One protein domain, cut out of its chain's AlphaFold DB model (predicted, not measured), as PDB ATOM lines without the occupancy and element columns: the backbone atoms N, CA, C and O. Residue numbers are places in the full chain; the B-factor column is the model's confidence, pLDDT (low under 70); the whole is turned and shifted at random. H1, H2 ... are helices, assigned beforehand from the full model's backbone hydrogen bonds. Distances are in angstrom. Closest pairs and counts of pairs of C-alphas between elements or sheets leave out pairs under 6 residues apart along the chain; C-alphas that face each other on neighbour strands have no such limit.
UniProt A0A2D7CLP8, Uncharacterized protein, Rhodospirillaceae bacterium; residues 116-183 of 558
ATOM      1  N   PRO A 116       5.898  34.833   9.728       93.88
ATOM      2  CA  PRO A 116       4.603  34.170   9.920       93.88
ATOM      3  C   PRO A 116       4.344  33.770  11.376       93.88
ATOM      4  O   PRO A 116       3.198  33.670  11.799       93.88
ATOM      5  N   HIS A 117       5.394  33.580  12.180       92.94
ATOM      6  CA  HIS A 117       5.256  33.258  13.601       92.94
ATOM      7  C   HIS A 117       4.551  34.368  14.395       92.94
ATOM      8  O   HIS A 117       3.930  34.081  15.413       92.94
ATOM      9  N   LEU A 118       4.587  35.621  13.925       93.69
ATOM     10  CA  LEU A 118       3.864  36.717  14.568       93.69
ATOM     11  C   LEU A 118       2.345  36.498  14.503       93.69
ATOM     12  O   LEU A 118       1.651  36.783  15.477       93.69
ATOM     13  N   LEU A 119       1.832  35.890  13.426       93.56
ATOM     14  CA  LEU A 119       0.407  35.559  13.295       93.56
ATOM     15  C   LEU A 119      -0.073  34.529  14.316       93.56
ATOM     16  O   LEU A 119      -1.253  34.525  14.654       93.56
ATOM     17  N   GLN A 120       0.817  33.686  14.849       91.31
ATOM     18  CA  GLN A 120       0.435  32.683  15.850       91.31
ATOM     19  C   GLN A 120      -0.162  33.326  17.105       91.31
ATOM     20  O   GLN A 120      -1.027  32.734  17.741       91.31
ATOM     21  N   THR A 121       0.233  34.562  17.422       90.94
ATOM     22  CA  THR A 121      -0.320  35.322  18.556       90.94
ATOM     23  C   THR A 121      -1.786  35.732  18.366       90.94
ATOM     24  O   THR A 121      -2.447  36.089  19.338       90.94
ATOM     25  N   LEU A 122      -2.300  35.666  17.133       93.38
ATOM     26  CA  LEU A 122      -3.690  35.963  16.781       93.38
ATOM     27  C   LEU A 122      -4.542  34.699  16.598       93.38
ATOM     28  O   LEU A 122      -5.765  34.792  16.474       93.38
ATOM     29  N   VAL A 123      -3.927  33.512  16.593       91.69
ATOM     30  CA  VAL A 123      -4.647  32.240  16.464       91.69
ATOM     31  C   VAL A 123      -5.517  32.024  17.702       91.69
ATOM     32  O   VAL A 123      -5.045  32.106  18.832       91.69
ATOM     33  N   GLY A 124      -6.807  31.764  17.482       90.81
ATOM     34  CA  GLY A 124      -7.812  31.669  18.546       90.81
ATOM     35  C   GLY A 124      -8.460  33.006  18.923       90.81
ATOM     36  O   GLY A 124      -9.479  32.995  19.607       90.81
ATOM     37  N   LEU A 125      -7.921  34.137  18.447       94.50
ATOM     38  CA  LEU A 125      -8.569  35.455  18.529       94.50
ATOM     39  C   LEU A 125      -9.319  35.809  17.242       94.50
ATOM     40  O   LEU A 125     -10.334  36.496  17.296       94.50
ATOM     41  N   LEU A 126      -8.800  35.347  16.105       95.81
ATOM     42  CA  LEU A 126      -9.325  35.610  14.772       95.81
ATOM     43  C   LEU A 126      -9.787  34.318  14.091       95.81
ATOM     44  O   LEU A 126      -9.236  33.235  14.313       95.81
ATOM     45  N   THR A 127     -10.781  34.451  13.221       95.69
ATOM     46  CA  THR A 127     -11.195  33.413  12.274       95.69
ATOM     47  C   THR A 127     -10.122  33.197  11.196       95.69
ATOM     48  O   THR A 127      -9.287  34.073  10.957       95.69
ATOM     49  N   PRO A 128     -10.143  32.061  10.471       94.81
ATOM     50  CA  PRO A 128      -9.203  31.824   9.376       94.81
ATOM     51  C   PRO A 128      -9.214  32.913   8.290       94.81
ATOM     52  O   PRO A 128      -8.154  33.269   7.782       94.81
ATOM     53  N   SER A 129     -10.386  33.472   7.964       94.88
ATOM     54  CA  SER A 129     -10.503  34.554   6.974       94.88
ATOM     55  C   SER A 129      -9.838  35.843   7.457       94.88
ATOM     56  O   SER A 129      -9.168  36.520   6.688       94.88
ATOM     57  N   GLU A 130      -9.987  36.182   8.735       96.00
ATOM     58  CA  GLU A 130      -9.374  37.377   9.323       96.00
ATOM     59  C   GLU A 130      -7.853  37.222   9.478       96.00
ATOM     60  O   GLU A 130      -7.101  38.183   9.315       96.00
ATOM     61  N   ILE A 131      -7.371  36.004   9.740       95.50
ATOM     62  CA  ILE A 131      -5.934  35.699   9.704       95.50
ATOM     63  C   ILE A 131      -5.367  35.916   8.296       95.50
ATOM     64  O   ILE A 131      -4.292  36.500   8.166       95.50
ATOM     65  N   ASP A 132      -6.083  35.502   7.247       94.69
ATOM     66  CA  ASP A 132      -5.684  35.769   5.858       94.69
ATOM     67  C   ASP A 132      -5.658  37.280   5.550       94.69
ATOM     68  O   ASP A 132      -4.710  37.773   4.934       94.69
ATOM     69  N   THR A 133      -6.622  38.052   6.064       95.75
ATOM     70  CA  THR A 133      -6.600  39.524   5.981       95.75
ATOM     71  C   THR A 133      -5.358  40.118   6.650       95.75
ATOM     72  O   THR A 133      -4.695  40.980   6.067       95.75
ATOM     73  N   MET A 134      -4.987  39.640   7.844       95.75
ATOM     74  CA  MET A 134      -3.758  40.080   8.519       95.75
ATOM     75  C   MET A 134      -2.508  39.713   7.734       95.75
ATOM     76  O   MET A 134      -1.606  40.538   7.609       95.75
ATOM     77  N   TYR A 135      -2.448  38.500   7.188       95.31
ATOM     78  CA  TYR A 135      -1.315  38.036   6.389       95.31
ATOM     79  C   TYR A 135      -1.027  38.955   5.188       95.31
ATOM     80  O   TYR A 135       0.132  39.128   4.807       95.31
ATOM     81  N   LYS A 136      -2.068  39.602   4.646       95.56
ATOM     82  CA  LYS A 136      -2.005  40.553   3.523       95.56
ATOM     83  C   LYS A 136      -1.776  42.013   3.935       95.56
ATOM     84  O   LYS A 136      -1.668  42.871   3.063       95.56
ATOM     85  N   CYS A 137      -1.724  42.330   5.229       96.25
ATOM     86  CA  CYS A 137      -1.495  43.700   5.683       96.25
ATOM     87  C   CYS A 137      -0.074  44.172   5.370       96.25
ATOM     88  O   CYS A 137       0.904  43.525   5.739       96.25
ATOM     89  N   THR A 138       0.021  45.366   4.788       95.94
ATOM     90  CA  THR A 138       1.278  46.099   4.619       95.94
ATOM     91  C   THR A 138       1.879  46.505   5.955       95.94
ATOM     92  O   THR A 138       1.191  46.641   6.972       95.94
ATOM     93  N   LEU A 139       3.175  46.803   5.946       95.19
ATOM     94  CA  LEU A 139       3.853  47.280   7.141       95.19
ATOM     95  C   LEU A 139       3.257  48.596   7.664       95.19
ATOM     96  O   LEU A 139       3.123  48.776   8.872       95.19
ATOM     97  N   THR A 140       2.835  49.498   6.775       94.50
ATOM     98  CA  THR A 140       2.146  50.739   7.166       94.50
ATOM     99  C   THR A 140       0.811  50.451   7.852       94.50
ATOM    100  O   THR A 140       0.500  51.085   8.858       94.50
ATOM    101  N   GLN A 141       0.040  49.474   7.364       95.50
ATOM    102  CA  GLN A 141      -1.213  49.065   8.006       95.50
ATOM    103  C   GLN A 141      -0.982  48.457   9.391       95.50
ATOM    104  O   GLN A 141      -1.739  48.775  10.301       95.50
ATOM    105  N   ILE A 142       0.072  47.655   9.578       95.25
ATOM    106  CA  ILE A 142       0.450  47.127  10.900       95.25
ATOM    107  C   ILE A 142       0.884  48.266  11.833       95.25
ATOM    108  O   ILE A 142       0.462  48.323  12.986       95.25
ATOM    109  N   GLN A 143       1.695  49.207  11.341       92.56
ATOM    110  CA  GLN A 143       2.172  50.342  12.136       92.56
ATOM    111  C   GLN A 143       1.066  51.340  12.504       92.56
ATOM    112  O   GLN A 143       1.163  52.010  13.528       92.56
ATOM    113  N   GLN A 144       0.017  51.428  11.690       93.56
ATOM    114  CA  GLN A 144      -1.157  52.277  11.899       93.56
ATOM    115  C   GLN A 144      -2.406  51.422  12.141       93.56
ATOM    116  O   GLN A 144      -3.475  51.707  11.593       93.56
ATOM    117  N   PHE A 145      -2.253  50.317  12.871       95.56
ATOM    118  CA  PHE A 145      -3.315  49.333  13.003       95.56
ATOM    119  C   PHE A 145      -4.569  49.942  13.628       95.56
ATOM    120  O   PHE A 145      -4.540  50.501  14.725       95.56
ATOM    121  N   ASP A 146      -5.678  49.773  12.919       95.12
ATOM    122  CA  ASP A 146      -7.012  50.116  13.375       95.12
ATOM    123  C   ASP A 146      -7.931  48.945  13.041       95.12
ATOM    124  O   ASP A 146      -8.085  48.572  11.877       95.12
ATOM    125  N   ILE A 147      -8.501  48.346  14.082       94.38
ATOM    126  CA  ILE A 147      -9.258  47.103  13.983       94.38
ATOM    127  C   ILE A 147     -10.518  47.271  13.127       94.38
ATOM    128  O   ILE A 147     -10.805  46.378  12.342       94.38
ATOM    129  N   GLU A 148     -11.199  48.423  13.185       93.94
ATOM    130  CA  GLU A 148     -12.393  48.677  12.360       93.94
ATOM    131  C   GLU A 148     -12.031  48.855  10.887       93.94
ATOM    132  O   GLU A 148     -12.787  48.484   9.995       93.94
ATOM    133  N   ARG A 149     -10.852  49.424  10.620       94.31
ATOM    134  CA  ARG A 149     -10.371  49.622   9.253       94.31
ATOM    135  C   ARG A 149      -9.927  48.309   8.617       94.31
ATOM    136  O   ARG A 149     -10.109  48.126   7.419       94.31
ATOM    137  N   ILE A 150      -9.289  47.434   9.394       95.12
ATOM    138  CA  ILE A 150      -8.791  46.142   8.906       95.12
ATOM    139  C   ILE A 150      -9.910  45.092   8.849       95.12
ATOM    140  O   ILE A 150      -9.911  44.263   7.941       95.12
ATOM    141  N   PHE A 151     -10.873  45.151   9.770       95.62
ATOM    142  CA  PHE A 151     -11.957  44.177   9.903       95.62
ATOM    143  C   PHE A 151     -13.327  44.865  10.035       95.62
ATOM    144  O   PHE A 151     -13.946  44.811  11.099       95.62
ATOM    145  N   PRO A 152     -13.816  45.522   8.970       92.56
ATOM    146  CA  PRO A 152     -15.043  46.318   9.037       92.56
ATOM    147  C   PRO A 152     -16.298  45.486   9.340       92.56
ATOM    148  O   PRO A 152     -17.231  45.991   9.958       92.56
ATOM    149  N   ASP A 153     -16.310  44.211   8.945       91.69
ATOM    150  CA  ASP A 153     -17.477  43.326   9.064       91.69
ATOM    151  C   ASP A 153     -17.445  42.436  10.321       91.69
ATOM    152  O   ASP A 153     -18.326  41.598  10.533       91.69
ATOM    153  N   SER A 154     -16.428  42.597  11.172       91.75
ATOM    154  CA  SER A 154     -16.180  41.702  12.301       91.75
ATOM    155  C   SER A 154     -16.755  42.230  13.615       91.75
ATOM    156  O   SER A 154     -16.341  43.253  14.163       91.75
ATOM    157  N   ASN A 155     -17.659  41.453  14.212       92.25
ATOM    158  CA  ASN A 155     -18.275  41.761  15.505       92.25
ATOM    159  C   ASN A 155     -17.463  41.197  16.684       92.25
ATOM    160  O   ASN A 155     -17.907  40.300  17.400       92.25
ATOM    161  N   PHE A 156     -16.257  41.724  16.899       94.44
ATOM    162  CA  PHE A 156     -15.419  41.334  18.038       94.44
ATOM    163  C   PHE A 156     -15.957  41.881  19.371       94.44
ATOM    164  O   PHE A 156     -16.309  43.062  19.455       94.44
ATOM    165  N   SER A 157     -15.927  41.073  20.440       95.19
ATOM    166  CA  SER A 157     -16.203  41.558  21.804       95.19
ATOM    167  C   SER A 157     -15.125  42.540  22.283       95.19
ATOM    168  O   SER A 157     -14.017  42.586  21.741       95.19
ATOM    169  N   SER A 158     -15.409  43.308  23.337       94.75
ATOM    170  CA  SER A 158     -14.442  44.226  23.961       94.75
ATOM    171  C   SER A 158     -13.134  43.540  24.368       94.75
ATOM    172  O   SER A 158     -12.049  44.097  24.181       94.75
ATOM    173  N   GLU A 159     -13.225  42.322  24.894       95.56
ATOM    174  CA  GLU A 159     -12.091  41.532  25.376       95.56
ATOM    175  C   GLU A 159     -11.222  41.071  24.205       95.56
ATOM    176  O   GLU A 159     -10.002  41.244  24.236       95.56
ATOM    177  N   VAL A 160     -11.852  40.557  23.143       94.88
ATOM    178  CA  VAL A 160     -11.161  40.112  21.925       94.88
ATOM    179  C   VAL A 160     -10.481  41.294  21.234       94.88
ATOM    180  O   VAL A 160      -9.298  41.213  20.908       94.88
ATOM    181  N   ARG A 161     -11.166  42.441  21.113       95.69
ATOM    182  CA  ARG A 161     -10.587  43.686  20.572       95.69
ATOM    183  C   ARG A 161      -9.327  44.100  21.333       95.69
ATOM    184  O   ARG A 161      -8.328  44.476  20.721       95.69
ATOM    185  N   LYS A 162      -9.354  44.026  22.668       96.06
ATOM    186  CA  LYS A 162      -8.192  44.340  23.514       96.06
ATOM    187  C   LYS A 162      -7.048  43.349  23.290       96.06
ATOM    188  O   LYS A 162      -5.904  43.782  23.164       96.06
ATOM    189  N   ALA A 163      -7.343  42.053  23.214       96.44
ATOM    190  CA  ALA A 163      -6.342  41.015  22.973       96.44
ATOM    191  C   ALA A 163      -5.664  41.174  21.601       96.44
ATOM    192  O   ALA A 163      -4.437  41.148  21.526       96.44
ATOM    193  N   ILE A 164      -6.442  41.440  20.545       96.50
ATOM    194  CA  ILE A 164      -5.922  41.709  19.196       96.50
ATOM    195  C   ILE A 164      -4.993  42.925  19.214       96.50
ATOM    196  O   ILE A 164      -3.881  42.849  18.700       96.50
ATOM    197  N   LYS A 165      -5.399  44.033  19.850       95.56
ATOM    198  CA  LYS A 165      -4.555  45.237  19.950       95.56
ATOM    199  C   LYS A 165      -3.219  44.961  20.643       95.56
ATOM    200  O   LYS A 165      -2.194  45.426  20.164       95.56
ATOM    201  N   ILE A 166      -3.218  44.185  21.730       95.12
ATOM    202  CA  ILE A 166      -1.981  43.790  22.428       95.12
ATOM    203  C   ILE A 166      -1.094  42.935  21.517       95.12
ATOM    204  O   ILE A 166       0.109  43.174  21.426       95.12
ATOM    205  N   ALA A 167      -1.679  41.954  20.827       95.50
ATOM    206  CA  ALA A 167      -0.946  41.099  19.903       95.50
ATOM    207  C   ALA A 167      -0.309  41.916  18.769       95.50
ATOM    208  O   ALA A 167       0.883  41.768  18.511       95.50
ATOM    209  N   VAL A 168      -1.058  42.834  18.151       95.19
ATOM    210  CA  VAL A 168      -0.533  43.697  17.085       95.19
ATOM    211  C   VAL A 168       0.522  44.675  17.606       95.19
ATOM    212  O   VAL A 168       1.514  44.895  16.921       95.19
ATOM    213  N   GLU A 169       0.394  45.206  18.823       93.88
ATOM    214  CA  GLU A 169       1.428  46.067  19.416       93.88
ATOM    215  C   GLU A 169       2.762  45.323  19.592       93.88
ATOM    216  O   GLU A 169       3.829  45.849  19.267       93.88
ATOM    217  N   ASN A 170       2.709  44.051  19.994       91.38
ATOM    218  CA  ASN A 170       3.899  43.203  20.025       91.38
ATOM    219  C   ASN A 170       4.503  43.028  18.622       91.38
ATOM    220  O   ASN A 170       5.724  43.089  18.476       91.38
ATOM    221  N   MET A 171       3.680  42.879  17.577       93.62
ATOM    222  CA  MET A 171       4.172  42.842  16.190       93.62
ATOM    223  C   MET A 171       4.818  44.166  15.777       93.62
ATOM    224  O   MET A 171       5.892  44.159  15.181       93.62
ATOM    225  N   ARG A 172       4.209  45.308  16.115       93.00
ATOM    226  CA  ARG A 172       4.753  46.642  15.813       93.00
ATOM    227  C   ARG A 172       6.135  46.828  16.418       93.00
ATOM    228  O   ARG A 172       7.020  47.325  15.734       93.00
ATOM    229  N   SER A 173       6.347  46.344  17.644       90.94
ATOM    230  CA  SER A 173       7.649  46.410  18.317       90.94
ATOM    231  C   SER A 173       8.772  45.723  17.528       90.94
ATOM    232  O   SER A 173       9.892  46.230  17.504       90.94
ATOM    233  N   LYS A 174       8.472  44.628  16.809       90.75
ATOM    234  CA  LYS A 174       9.427  43.934  15.926       90.75
ATOM    235  C   LYS A 174       9.814  44.786  14.715       90.75
ATOM    236  O   LYS A 174      10.928  44.664  14.214       90.75
ATOM    237  N   PHE A 175       8.908  45.642  14.252       92.25
ATOM    238  CA  PHE A 175       9.106  46.519  13.099       92.25
ATOM    239  C   PHE A 175       9.387  47.972  13.489       92.25
ATOM    240  O   PHE A 175       9.167  48.884  12.688       92.25
ATOM    241  N   SER A 176       9.880  48.188  14.706       88.62
ATOM    242  CA  SER A 176      10.268  49.502  15.196       88.62
ATOM    243  C   SER A 176      11.692  49.464  15.738       88.62
ATOM    244  O   SER A 176      12.139  48.483  16.329       88.62
ATOM    245  N   TYR A 177      12.413  50.564  15.563       82.81
ATOM    246  CA  TYR A 177      13.746  50.775  16.093       82.81
ATOM    247  C   TYR A 177      13.718  51.933  17.089       82.81
ATOM    248  O   TYR A 177      13.440  53.069  16.724       82.81
ATOM    249  N   LYS A 178      13.994  51.651  18.371       79.25
ATOM    250  CA  LYS A 178      13.905  52.642  19.468       79.25
ATOM    251  C   LYS A 178      12.554  53.379  19.541       79.25
ATOM    252  O   LYS A 178      12.503  54.527  19.962       79.25
ATOM    253  N   GLY A 179      11.473  52.700  19.159       81.25
ATOM    254  CA  GLY A 179      10.120  53.262  19.150       81.25
ATOM    255  C   GLY A 179       9.712  53.912  17.828       81.25
ATOM    256  O   GLY A 179       8.519  54.098  17.617       81.25
ATOM    257  N   GLU A 180      10.652  54.163  16.914       87.25
ATOM    258  CA  GLU A 180      10.357  54.725  15.593       87.25
ATOM    259  C   GLU A 180      10.140  53.620  14.546       87.25
ATOM    260  O   GLU A 180      10.811  52.585  14.607       87.25
ATOM    261  N   PRO A 181       9.238  53.793  13.565       90.94
ATOM    262  CA  PRO A 181       9.015  52.799  12.518       90.94
ATOM    263  C   PRO A 181      10.280  52.537  11.687       90.94
ATOM    264  O   PRO A 181      10.974  53.461  11.263       90.94
ATOM    265  N   ILE A 182      10.560  51.270  11.360       91.44
ATOM    266  CA  ILE A 182      11.746  50.932  10.550       91.44
ATOM    267  C   ILE A 182      11.729  51.597   9.170       91.44
ATOM    268  O   ILE A 182      12.789  51.775   8.572       91.44
ATOM    269  N   GLN A 183      10.555  51.997   8.665       90.69
ATOM    270  CA  GLN A 183      10.460  52.599   7.341       90.69
ATOM    271  C   GLN A 183      11.143  53.973   7.223       90.69
ATOM    272  O   GLN A 183      11.511  54.383   6.117       90.69
TER     273      GLN A 183
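This is residues 116 to 183 of the 558 residues of an uncharacterized protein of Rhodospirillaceae bacterium (UniProt A0A2D7CLP8). One long helix, H5, runs along one side of a small body, and the chain of four short helices before it winds round to complete that body: H1 packs on H5, H2 packs on H1, H3 packs on H5 near its later part, and H4 comes close to H5 nearer its beginning. After H5, a small turn with residues 176 to 177 paired antiparallel with residues 180 to 181 adds to the length. The printed part has 68 residues with five named helices, in the order H1, H2, H3, H4, H5, and no named strand; its class is all helix. The whole is compact, with a radius of gyration of the C-alphas of 11.6 A, and elongated, spanning 33 by 22 by 22 A.

Find C-alpha 158 at (-14.442, 44.226, 23.961); from there H5, residues 158 to 174, runs 25.2 A to C-alpha 174 at (9.427, 43.934, 15.926). Go back to C-alpha 116 at (4.603, 34.170, 9.920), where H1, residues 116 to 122, begins and runs 10.9 A. H2 is residues 128 to 135 and measures 10.5 A. H3 is residues 139 to 143, at 6.1 A, and H4 is residues 147 to 150, at 5.2 A.

Begin at H5, which touches H1 with its residues 164 to 171 alone. The closest C-alphas are those of Thr 121 and Ala 167, 6.0 A apart, and the two helices run opposite ways at a shallow tilt of 24 degrees. H5 touches H3 with its residues 168 to 172 alone; look at Gln 143 and Arg 172, the closest C-alphas, 5.8 A apart. H4 and H5 are close but not clearly touching, the closest C-alphas being those of Ile 147 and Arg 161 at 7.5 A. Outward from H1, you find H2 touching it, closest at the C-alphas of Leu 119 and Ile 131, 7.3 A; they run opposite ways at a steep tilt of 51 degrees. H2 and H4 are close but not clearly touching, with the C-alphas of Thr 133 and Ile 150 closest at 7.6 A. H2 and H5 are apart, and H3 and H4 are only just apart, closest at 8.2 A. In H2 and H3 every O i to N i+4 pair is within hydrogen-bond range, in H5 12 of 13 are, and H4 is too short for such a pair. In H1 0 of 3 are, while 4 of its 4 O i to N i+3 pairs are within range.

Look for the two C-alphas farthest apart at Asp 153 and Lys 178, 34.3 A. The printed part has no cut. The links from H1 to H2, H2 to H3 and H3 to H4 are tight, and the seven residues from H4 to H5 make a short link. The mean pLDDT of the printed part is 93.3, and no printed residue is under 70.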